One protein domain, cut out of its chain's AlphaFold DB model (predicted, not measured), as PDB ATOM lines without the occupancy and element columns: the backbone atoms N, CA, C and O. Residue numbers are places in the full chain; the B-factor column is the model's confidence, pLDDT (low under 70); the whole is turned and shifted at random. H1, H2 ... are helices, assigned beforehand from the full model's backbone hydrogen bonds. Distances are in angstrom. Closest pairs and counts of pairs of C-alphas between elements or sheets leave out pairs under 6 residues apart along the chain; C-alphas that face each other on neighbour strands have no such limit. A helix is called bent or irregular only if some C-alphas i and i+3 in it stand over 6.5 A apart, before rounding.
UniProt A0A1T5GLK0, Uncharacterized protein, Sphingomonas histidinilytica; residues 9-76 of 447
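AT A GLANCE: This is residues 9 to 76 of the 447 residues of an uncharacterized protein of Sphingomonas histidinilytica (UniProt A0A1T5GLK0). A long, bent helix, H3, makes the length of this rod, and the shorter H2 folds back alongside the region of its bend as in a hairpin. The small H1 packs on H2, away from H3, while residues 64 to 76 at the end of H3 stick out free. The printed part has 68 residues with three named helices, H1, H2 and H3 in chain order, and no named strand; the class is all helix. It is loose, with a radius of gyration of the C-alphas of 15.1 A, and spans 52 by 23 by 14 A.

HOW THE PARTS SIT: H1, residues 10 to 15, touches H2, residues 20 to 32, at a steep tilt of 47 degrees, opposite ways; the closest C-alphas, of Trp 13 and Ala 23, are 5.1 A apart. H3, residues 42 to 76, was assigned as one helix by its hydrogen bonds but is bent: C-alphas 55 and 58 are 7.1 A apart. Its arms, H3a, residues 42 to 55, and H3b, residues 58 to 76, stand at a steep tilt of 45 degrees. H2 and H3a form a helical hairpin at a shallow tilt of 26 degrees, opposite ways; residues 29 to 32 touch residues 52 to 55, with the C-alphas of Ala 29 and Ala 55 closest at 6.2 A. H2, with residues 22 to 26, only just touches H3b, at residue 59, with 3 pairs of C-alphas within 8 A; the closest, Gln 22 and Val 59, are 7.1 A apart. H1 is apart from H3a and H3b. In H1, H2, H3a and H3b every O i to N i+4 pair is within hydrogen-bond range.

IN THESE COORDINATES: H1 begins at C-alpha 10 (26.084, 101.136, 110.192). H2 measures 18.1 A from first to last C-alpha, H3a 20.2 A and H3b 27.0 A, ending at C-alpha 76 (55.700, 103.214, 126.249).

THE WHOLE: The C-alphas farthest apart, of Asp 39 and Phe 76, are 52.9 A apart. The printed part has no cut; the link from H1 to H2 is tight and that from H2 to H3 short. No printed residue is under 70 in pLDDT.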
ATOM      1  N   ASP A   9      23.107  97.366 109.841       93.62
ATOM      2  CA  ASP A   9      23.042  98.807 110.052       93.62
ATOM      3  C   ASP A   9      24.398  99.368 110.514       93.62
ATOM      4  O   ASP A   9      25.054  98.856 111.421       93.62
ATOM      5  N   THR A  10      24.834 100.445 109.865       93.62
ATOM      6  CA  THR A  10      26.084 101.136 110.192       93.62
ATOM      7  C   THR A  10      25.972 101.864 111.533       93.62
ATOM      8  O   THR A  10      26.915 101.821 112.328       93.62
ATOM      9  N   ASP A  11      24.831 102.500 111.814       92.44
ATOM     10  CA  ASP A  11      24.652 103.324 113.013       92.44
ATOM     11  C   ASP A  11      24.587 102.461 114.277       92.44
ATOM     12  O   ASP A  11      25.173 102.823 115.303       92.44
ATOM     13  N   ALA A  12      24.021 101.255 114.177       91.38
ATOM     14  CA  ALA A  12      24.102 100.236 115.217       91.38
ATOM     15  C   ALA A  12      25.556  99.938 115.638       91.38
ATOM     16  O   ALA A  12      25.856  99.894 116.834       91.38
ATOM     17  N   TRP A  13      26.498  99.786 114.699       91.81
ATOM     18  CA  TRP A  13      27.913  99.555 115.030       91.81
ATOM     19  C   TRP A  13      28.599 100.784 115.633       91.81
ATOM     20  O   TRP A  13      29.429 100.632 116.536       91.81
ATOM     21  N   ILE A  14      28.257 101.990 115.176       91.94
ATOM     22  CA  ILE A  14      28.782 103.246 115.737       91.94
ATOM     23  C   ILE A  14      28.318 103.415 117.186       91.94
ATOM     24  O   ILE A  14      29.140 103.686 118.063       91.94
ATOM     25  N   ALA A  15      27.036 103.164 117.467       90.94
ATOM     26  CA  ALA A  15      26.482 103.183 118.821       90.94
ATOM     27  C   ALA A  15      27.187 102.183 119.760       90.94
ATOM     28  O   ALA A  15      27.279 102.417 120.963       90.94
ATOM     29  N   HIS A  16      27.755 101.107 119.204       86.94
ATOM     30  CA  HIS A  16      28.558 100.110 119.922       86.94
ATOM     31  C   HIS A  16      30.072 100.405 119.905       86.94
ATOM     32  O   HIS A  16      30.892  99.519 120.165       86.94
ATOM     33  N   GLY A  17      30.463 101.652 119.625       86.56
ATOM     34  CA  GLY A  17      31.832 102.144 119.782       86.56
ATOM     35  C   GLY A  17      32.772 101.826 118.620       86.56
ATOM     36  O   GLY A  17      33.990 101.855 118.797       86.56
ATOM     37  N   ARG A  18      32.248 101.496 117.432       89.44
ATOM     38  CA  ARG A  18      33.067 101.352 116.216       89.44
ATOM     39  C   ARG A  18      33.266 102.702 115.536       89.44
ATOM     40  O   ARG A  18      32.364 103.532 115.505       89.44
ATOM     41  N   SER A  19      34.449 102.913 114.956       88.81
ATOM     42  CA  SER A  19      34.678 104.099 114.120       88.81
ATOM     43  C   SER A  19      33.794 104.055 112.863       88.81
ATOM     44  O   SER A  19      33.474 102.955 112.405       88.81
ATOM     45  N   PRO A  20      33.452 105.201 112.245       91.25
ATOM     46  CA  PRO A  20      32.593 105.232 111.056       91.25
ATOM     47  C   PRO A  20      33.079 104.327 109.913       91.25
ATOM     48  O   PRO A  20      32.285 103.645 109.272       91.25
ATOM     49  N   VAL A  21      34.399 104.253 109.704       88.19
ATOM     50  CA  VAL A  21      35.013 103.403 108.670       88.19
ATOM     51  C   VAL A  21      34.842 101.913 108.988       88.19
ATOM     52  O   VAL A  21      34.474 101.131 108.113       88.19
ATOM     53  N   GLN A  22      35.071 101.508 110.241       88.44
ATOM     54  CA  GLN A  22      34.901 100.115 110.676       88.44
ATOM     55  C   GLN A  22      33.427  99.704 110.662       88.44
ATOM     56  O   GLN A  22      33.096  98.628 110.176       88.44
ATOM     57  N   ALA A  23      32.546 100.569 111.165       92.06
ATOM     58  CA  ALA A  23      31.108 100.352 111.183       92.06
ATOM     59  C   ALA A  23      30.554 100.131 109.770       92.06
ATOM     60  O   ALA A  23      29.842  99.155 109.541       92.06
ATOM     61  N   ALA A  24      30.955 100.969 108.807       91.94
ATOM     62  CA  ALA A  24      30.537 100.830 107.416       91.94
ATOM     63  C   ALA A  24      30.998  99.497 106.805       91.94
ATOM     64  O   ALA A  24      30.210  98.827 106.141       91.94
ATOM     65  N   ALA A  25      32.244  99.084 107.062       90.50
ATOM     66  CA  ALA A  25      32.794  97.828 106.550       90.50
ATOM     67  C   ALA A  25      32.134  96.581 107.178       90.50
ATOM     68  O   ALA A  25      31.881  95.599 106.478       90.50
ATOM     69  N   LEU A  26      31.829  96.624 108.481       92.19
ATOM     70  CA  LEU A  26      31.115  95.559 109.194       92.19
ATOM     71  C   LEU A  26      29.683  95.412 108.669       92.19
ATOM     72  O   LEU A  26      29.280  94.313 108.284       92.19
ATOM     73  N   ALA A  27      28.946  96.520 108.603       93.94
ATOM     74  CA  ALA A  27      27.574  96.555 108.117       93.94
ATOM     75  C   ALA A  27      27.476  96.095 106.655       93.94
ATOM     76  O   ALA A  27      26.591  95.323 106.289       93.94
ATOM     77  N   ASP A  28      28.430  96.497 105.814       94.38
ATOM     78  CA  ASP A  28      28.493  96.080 104.415       94.38
ATOM     79  C   ASP A  28      28.716  94.569 104.242       94.38
ATOM     80  O   ASP A  28      28.060  93.935 103.414       94.38
ATOM     81  N   ALA A  29      29.577  93.953 105.059       92.88
ATOM     82  CA  ALA A  29      29.758  92.502 105.046       92.88
ATOM     83  C   ALA A  29      28.476  91.750 105.451       92.88
ATOM     84  O   ALA A  29      28.157  90.720 104.855       92.88
ATOM     85  N   TRP A  30      27.718  92.271 106.419       93.69
ATOM     86  CA  TRP A  30      26.428  91.702 106.825       93.69
ATOM     87  C   TRP A  30      25.324  91.908 105.784       93.69
ATOM     88  O   TRP A  30      24.544  90.986 105.556       93.69
ATOM     89  N   ARG A  31      25.303  93.049 105.082       93.69
ATOM     90  CA  ARG A  31      24.399  93.280 103.940       93.69
ATOM     91  C   ARG A  31      24.694  92.349 102.767       93.69
ATOM     92  O   ARG A  31      23.767  91.840 102.144       93.69
ATOM     93  N   ARG A  32      25.973  92.110 102.460       91.94
ATOM     94  CA  ARG A  32      26.391  91.211 101.368       91.94
ATOM     95  C   ARG A  32      26.164  89.736 101.698       91.94
ATOM     96  O   ARG A  32      25.822  88.955 100.811       91.94
ATOM     97  N   PHE A  33      26.323  89.354 102.964       93.12
ATOM     98  CA  PHE A  33      26.205  87.967 103.420       93.12
ATOM     99  C   PHE A  33      25.263  87.837 104.637       93.12
ATOM    100  O   PHE A  33      25.720  87.479 105.733       93.12
ATOM    101  N   PRO A  34      23.952  88.107 104.460       92.44
ATOM    102  CA  PRO A  34      22.977  88.016 105.542       92.44
ATOM    103  C   PRO A  34      22.736  86.561 105.951       92.44
ATOM    104  O   PRO A  34      23.031  85.629 105.194       92.44
ATOM    105  N   ASP A  35      22.190  86.363 107.149       88.62
ATOM    106  CA  ASP A  35      21.733  85.040 107.567       88.62
ATOM    107  C   ASP A  35      20.572  84.573 106.681       88.62
ATOM    108  O   ASP A  35      19.673  85.336 106.330       88.62
ATOM    109  N   LEU A  36      20.609  83.296 106.304       90.06
ATOM    110  CA  LEU A  36      19.497  82.654 105.611       90.06
ATOM    111  C   LEU A  36      18.442  82.207 106.630       90.06
ATOM    112  O   LEU A  36      18.758  81.958 107.796       90.06
ATOM    113  N   ALA A  37      17.199  82.055 106.172       89.50
ATOM    114  CA  ALA A  37      16.094  81.598 107.005       89.50
ATOM    115  C   ALA A  37      16.379  80.222 107.638       89.50
ATOM    116  O   ALA A  37      17.102  79.392 107.084       89.50
ATOM    117  N   ASN A  38      15.817  79.974 108.824       84.38
ATOM    118  CA  ASN A  38      16.120  78.774 109.617       84.38
ATOM    119  C   ASN A  38      15.713  77.453 108.939       84.38
ATOM    120  O   ASN A  38      16.281  76.410 109.260       84.38
ATOM    121  N   ASP A  39      14.760  77.506 108.011       91.31
ATOM    122  CA  ASP A  39      14.288  76.400 107.175       91.31
ATOM    123  C   ASP A  39      15.178  76.136 105.945       91.31
ATOM    124  O   ASP A  39      15.024  75.113 105.277       91.31
ATOM    125  N   SER A  40      16.154  77.008 105.666       91.50
ATOM    126  CA  SER A  40      17.124  76.800 104.590       91.50
ATOM    127  C   SER A  40      18.064  75.622 104.898       91.50
ATOM    128  O   SER A  40      18.459  75.428 106.061       91.50
ATOM    129  N   PRO A  41      18.502  74.857 103.874       94.94
ATOM    130  CA  PRO A  41      19.401  73.720 104.056       94.94
ATOM    131  C   PRO A  41      20.655  74.083 104.859       94.94
ATOM    132  O   PRO A  41      21.288  75.113 104.614       94.94
ATOM    133  N   LEU A  42      21.039  73.220 105.806       91.50
ATOM    134  CA  LEU A  42      22.151  73.480 106.728       91.50
ATOM    135  C   LEU A  42      23.456  73.817 105.992       91.50
ATOM    136  O   LEU A  42      24.135  74.770 106.367       91.50
ATOM    137  N   ASP A  43      23.774  73.092 104.920       93.06
ATOM    138  CA  ASP A  43      25.003  73.308 104.152       93.06
ATOM    139  C   ASP A  43      25.066  74.705 103.523       93.06
ATOM    140  O   ASP A  43      26.126  75.331 103.509       93.06
ATOM    141  N   GLN A  44      23.925  75.237 103.078       91.69
ATOM    142  CA  GLN A  44      23.835  76.585 102.512       91.69
ATOM    143  C   GLN A  44      23.994  77.656 103.596       91.69
ATOM    144  O   GLN A  44      24.705  78.641 103.390       91.69
ATOM    145  N   ARG A  45      23.411  77.438 104.783       91.81
ATOM    146  CA  ARG A  45      23.602  78.323 105.947       91.81
ATOM    147  C   ARG A  45      25.064  78.357 106.393       91.81
ATOM    148  O   ARG A  45      25.622  79.430 106.616       91.81
ATOM    149  N   MET A  46      25.715  77.195 106.453       91.31
ATOM    150  CA  MET A  46      27.134  77.088 106.804       91.31
ATOM    151  C   MET A  46      28.048  77.719 105.747       91.31
ATOM    152  O   MET A  46      29.025  78.374 106.109       91.31
ATOM    153  N   ALA A  47      27.742  77.560 104.455       92.88
ATOM    154  CA  ALA A  47      28.475  78.218 103.375       92.88
ATOM    155  C   ALA A  47      28.383  79.748 103.490       92.88
ATOM    156  O   ALA A  47      29.416  80.418 103.503       92.88
ATOM    157  N   ARG A  48      27.175  80.284 103.709       92.19
ATOM    158  CA  ARG A  48      26.944  81.725 103.884       92.19
ATOM    159  C   ARG A  48      27.695  82.302 105.086       92.19
ATOM    160  O   ARG A  48      28.296  83.371 104.994       92.19
ATOM    161  N   MET A  49      27.744  81.562 106.194       91.19
ATOM    162  CA  MET A  49      28.542  81.944 107.362       91.19
ATOM    163  C   MET A  49      30.046  82.008 107.041       91.19
ATOM    164  O   MET A  49      30.720  82.948 107.461       91.19
ATOM    165  N   ARG A  50      30.591  81.046 106.282       93.81
ATOM    166  CA  ARG A  50      32.016  81.044 105.887       93.81
ATOM    167  C   ARG A  50      32.366  82.205 104.954       93.81
ATOM    168  O   ARG A  50      33.434  82.799 105.111       93.81
ATOM    169  N   GLU A  51      31.482  82.545 104.019       94.00
ATOM    170  CA  GLU A  51      31.637  83.708 103.134       94.00
ATOM    171  C   GLU A  51      31.717  85.004 103.950       94.00
ATOM    172  O   GLU A  51      32.655  85.786 103.784       94.00
ATOM    173  N   ARG A  52      30.809  85.173 104.921       94.56
ATOM    174  CA  ARG A  52      30.819  86.318 105.841       94.56
ATOM    175  C   ARG A  52      32.101  86.385 106.670       94.56
ATOM    176  O   ARG A  52      32.711  87.446 106.755       94.56
ATOM    177  N   VAL A  53      32.542  85.269 107.256       92.88
ATOM    178  CA  VAL A  53      33.803  85.210 108.024       92.88
ATOM    179  C   VAL A  53      34.995  85.608 107.152       92.88
ATOM    180  O   VAL A  53      35.853  86.371 107.591       92.88
ATOM    181  N   THR A  54      35.030  85.146 105.901       94.19
ATOM    182  CA  THR A  54      36.099  85.486 104.953       94.19
ATOM    183  C   THR A  54      36.101  86.979 104.619       94.19
ATOM    184  O   THR A  54      37.168  87.589 104.597       94.19
ATOM    185  N   ALA A  55      34.923  87.578 104.419       91.69
ATOM    186  CA  ALA A  55      34.775  89.010 104.157       91.69
ATOM    187  C   ALA A  55      35.130  89.885 105.374       91.69
ATOM    188  O   ALA A  55      35.699  90.961 105.212       91.69
ATOM    189  N   LEU A  56      34.822  89.420 106.589       91.62
ATOM    190  CA  LEU A  56      35.088  90.146 107.833       91.62
ATOM    191  C   LEU A  56      36.544  90.053 108.300       91.62
ATOM    192  O   LEU A  56      36.999  90.932 109.031       91.62
ATOM    193  N   ARG A  57      37.281  89.012 107.898       92.00
ATOM    194  CA  ARG A  57      38.643  88.750 108.386       92.00
ATOM    195  C   ARG A  57      39.595  89.955 108.253       92.00
ATOM    196  O   ARG A  57      40.161  90.320 109.278       92.00
ATOM    197  N   PRO A  58      39.723  90.640 107.096       89.56
ATOM    198  CA  PRO A  58      40.635  91.782 106.974       89.56
ATOM    199  C   PRO A  58      40.268  92.954 107.896       89.56
ATOM    200  O   PRO A  58      41.147  93.627 108.427       89.56
ATOM    201  N   VAL A  59      38.967  93.185 108.121       87.62
ATOM    202  CA  VAL A  59      38.475  94.237 109.025       87.62
ATOM    203  C   VAL A  59      38.830  93.896 110.471       87.62
ATOM    204  O   VAL A  59      39.342  94.746 111.195       87.62
ATOM    205  N   MET A  60      38.614  92.643 110.882       89.00
ATOM    206  CA  MET A  60      38.945  92.176 112.230       89.00
ATOM    207  C   MET A  60      40.456  92.181 112.490       89.00
ATOM    208  O   MET A  60      40.884  92.595 113.565       89.00
ATOM    209  N   GLU A  61      41.268  91.783 111.508       90.94
ATOM    210  CA  GLU A  61      42.734  91.838 111.584       90.94
ATOM    211  C   GLU A  61      43.231  93.286 111.703       90.94
ATOM    212  O   GLU A  61      44.022  93.590 112.594       90.94
ATOM    213  N   ALA A  62      42.714  94.211 110.887       87.62
ATOM    214  CA  ALA A  62      43.058  95.631 110.981       87.62
ATOM    215  C   ALA A  62      42.668  96.237 112.341       87.62
ATOM    216  O   ALA A  62      43.447  96.977 112.942       87.62
ATOM    217  N   MET A  63      41.487  95.888 112.864       85.31
ATOM    218  CA  MET A  63      41.054  96.303 114.201       85.31
ATOM    219  C   MET A  63      41.978  95.760 115.293       85.31
ATOM    220  O   MET A  63      42.360  96.510 116.191       85.31
ATOM    221  N   ALA A  64      42.367  94.486 115.209       86.38
ATOM    222  CA  ALA A  64      43.301  93.879 116.148       86.38
ATOM    223  C   ALA A  64      44.667  94.582 116.115       86.38
ATOM    224  O   ALA A  64      45.199  94.922 117.170       86.38
ATOM    225  N   HIS A  65      45.191  94.885 114.923       88.00
ATOM    226  CA  HIS A  65      46.438  95.636 114.763       88.00
ATOM    227  C   HIS A  65      46.369  97.042 115.368       88.00
ATOM    228  O   HIS A  65      47.316  97.461 116.028       88.00
ATOM    229  N   MET A  66      45.256  97.762 115.194       86.75
ATOM    230  CA  MET A  66      45.079  99.092 115.789       86.75
ATOM    231  C   MET A  66      45.041  99.048 117.320       86.75
ATOM    232  O   MET A  66      45.727  99.833 117.971       86.75
ATOM    233  N   VAL A  67      44.262  98.124 117.894       87.25
ATOM    234  CA  VAL A  67      44.161  97.956 119.354       87.25
ATOM    235  C   VAL A  67      45.522  97.603 119.949       87.25
ATOM    236  O   VAL A  67      45.901  98.127 120.999       87.25
ATOM    237  N   GLU A  68      46.273  96.742 119.267       88.62
ATOM    238  CA  GLU A  68      47.604  96.339 119.700       88.62
ATOM    239  C   GLU A  68      48.614  97.492 119.594       88.62
ATOM    240  O   GLU A  68      49.339  97.753 120.553       88.62
ATOM    241  N   ALA A  69      48.598  98.269 118.508       88.62
ATOM    242  CA  ALA A  69      49.433  99.464 118.376       88.62
ATOM    243  C   ALA A  69      49.133 100.503 119.473       88.62
ATOM    244  O   ALA A  69      50.052 101.079 120.061       88.62
ATOM    245  N   GLU A  70      47.858 100.710 119.814       89.06
ATOM    246  CA  GLU A  70      47.460 101.609 120.901       89.06
ATOM    247  C   GLU A  70      47.894 101.081 122.277       89.06
ATOM    248  O   GLU A  70      48.336 101.854 123.132       89.06
ATOM    249  N   ARG A  71      47.800  99.765 122.518       93.00
ATOM    250  CA  ARG A  71      48.335  99.125 123.732       93.00
ATOM    251  C   ARG A  71      49.831  99.405 123.866       93.00
ATOM    252  O   ARG A  71      50.267  99.875 124.916       93.00
ATOM    253  N   GLN A  72      50.597  99.158 122.806       93.00
ATOM    254  CA  GLN A  72      52.046  99.358 122.792       93.00
ATOM    255  C   GLN A  72      52.405 100.832 123.028       93.00
ATOM    256  O   GLN A  72      53.217 101.136 123.903       93.00
ATOM    257  N   ALA A  73      51.738 101.761 122.336       91.19
ATOM    258  CA  ALA A  73      51.941 103.198 122.513       91.19
ATOM    259  C   ALA A  73      51.651 103.664 123.951       91.19
ATOM    260  O   ALA A  73      52.452 104.401 124.534       91.19
ATOM    261  N   ARG A  74      50.548 103.198 124.556       92.94
ATOM    262  CA  ARG A  74      50.200 103.519 125.950       92.94
ATOM    263  C   ARG A  74      51.229 102.988 126.940       92.94
ATOM    264  O   ARG A  74      51.601 103.719 127.856       92.94
ATOM    265  N   ASN A  75      51.716 101.763 126.748       94.31
ATOM    266  CA  ASN A  75      52.738 101.182 127.617       94.31
ATOM    267  C   ASN A  75      54.038 101.998 127.573       94.31
ATOM    268  O   ASN A  75      54.561 102.378 128.621       94.31
ATOM    269  N   PHE A  76      54.515 102.362 126.378       95.06
ATOM    270  CA  PHE A  76      55.700 103.214 126.249       95.06
ATOM    271  C   PHE A  76      55.502 104.598 126.863       95.06
ATOM    272  O   PHE A  76      56.390 105.078 127.565       95.06
TER     273      PHE A  76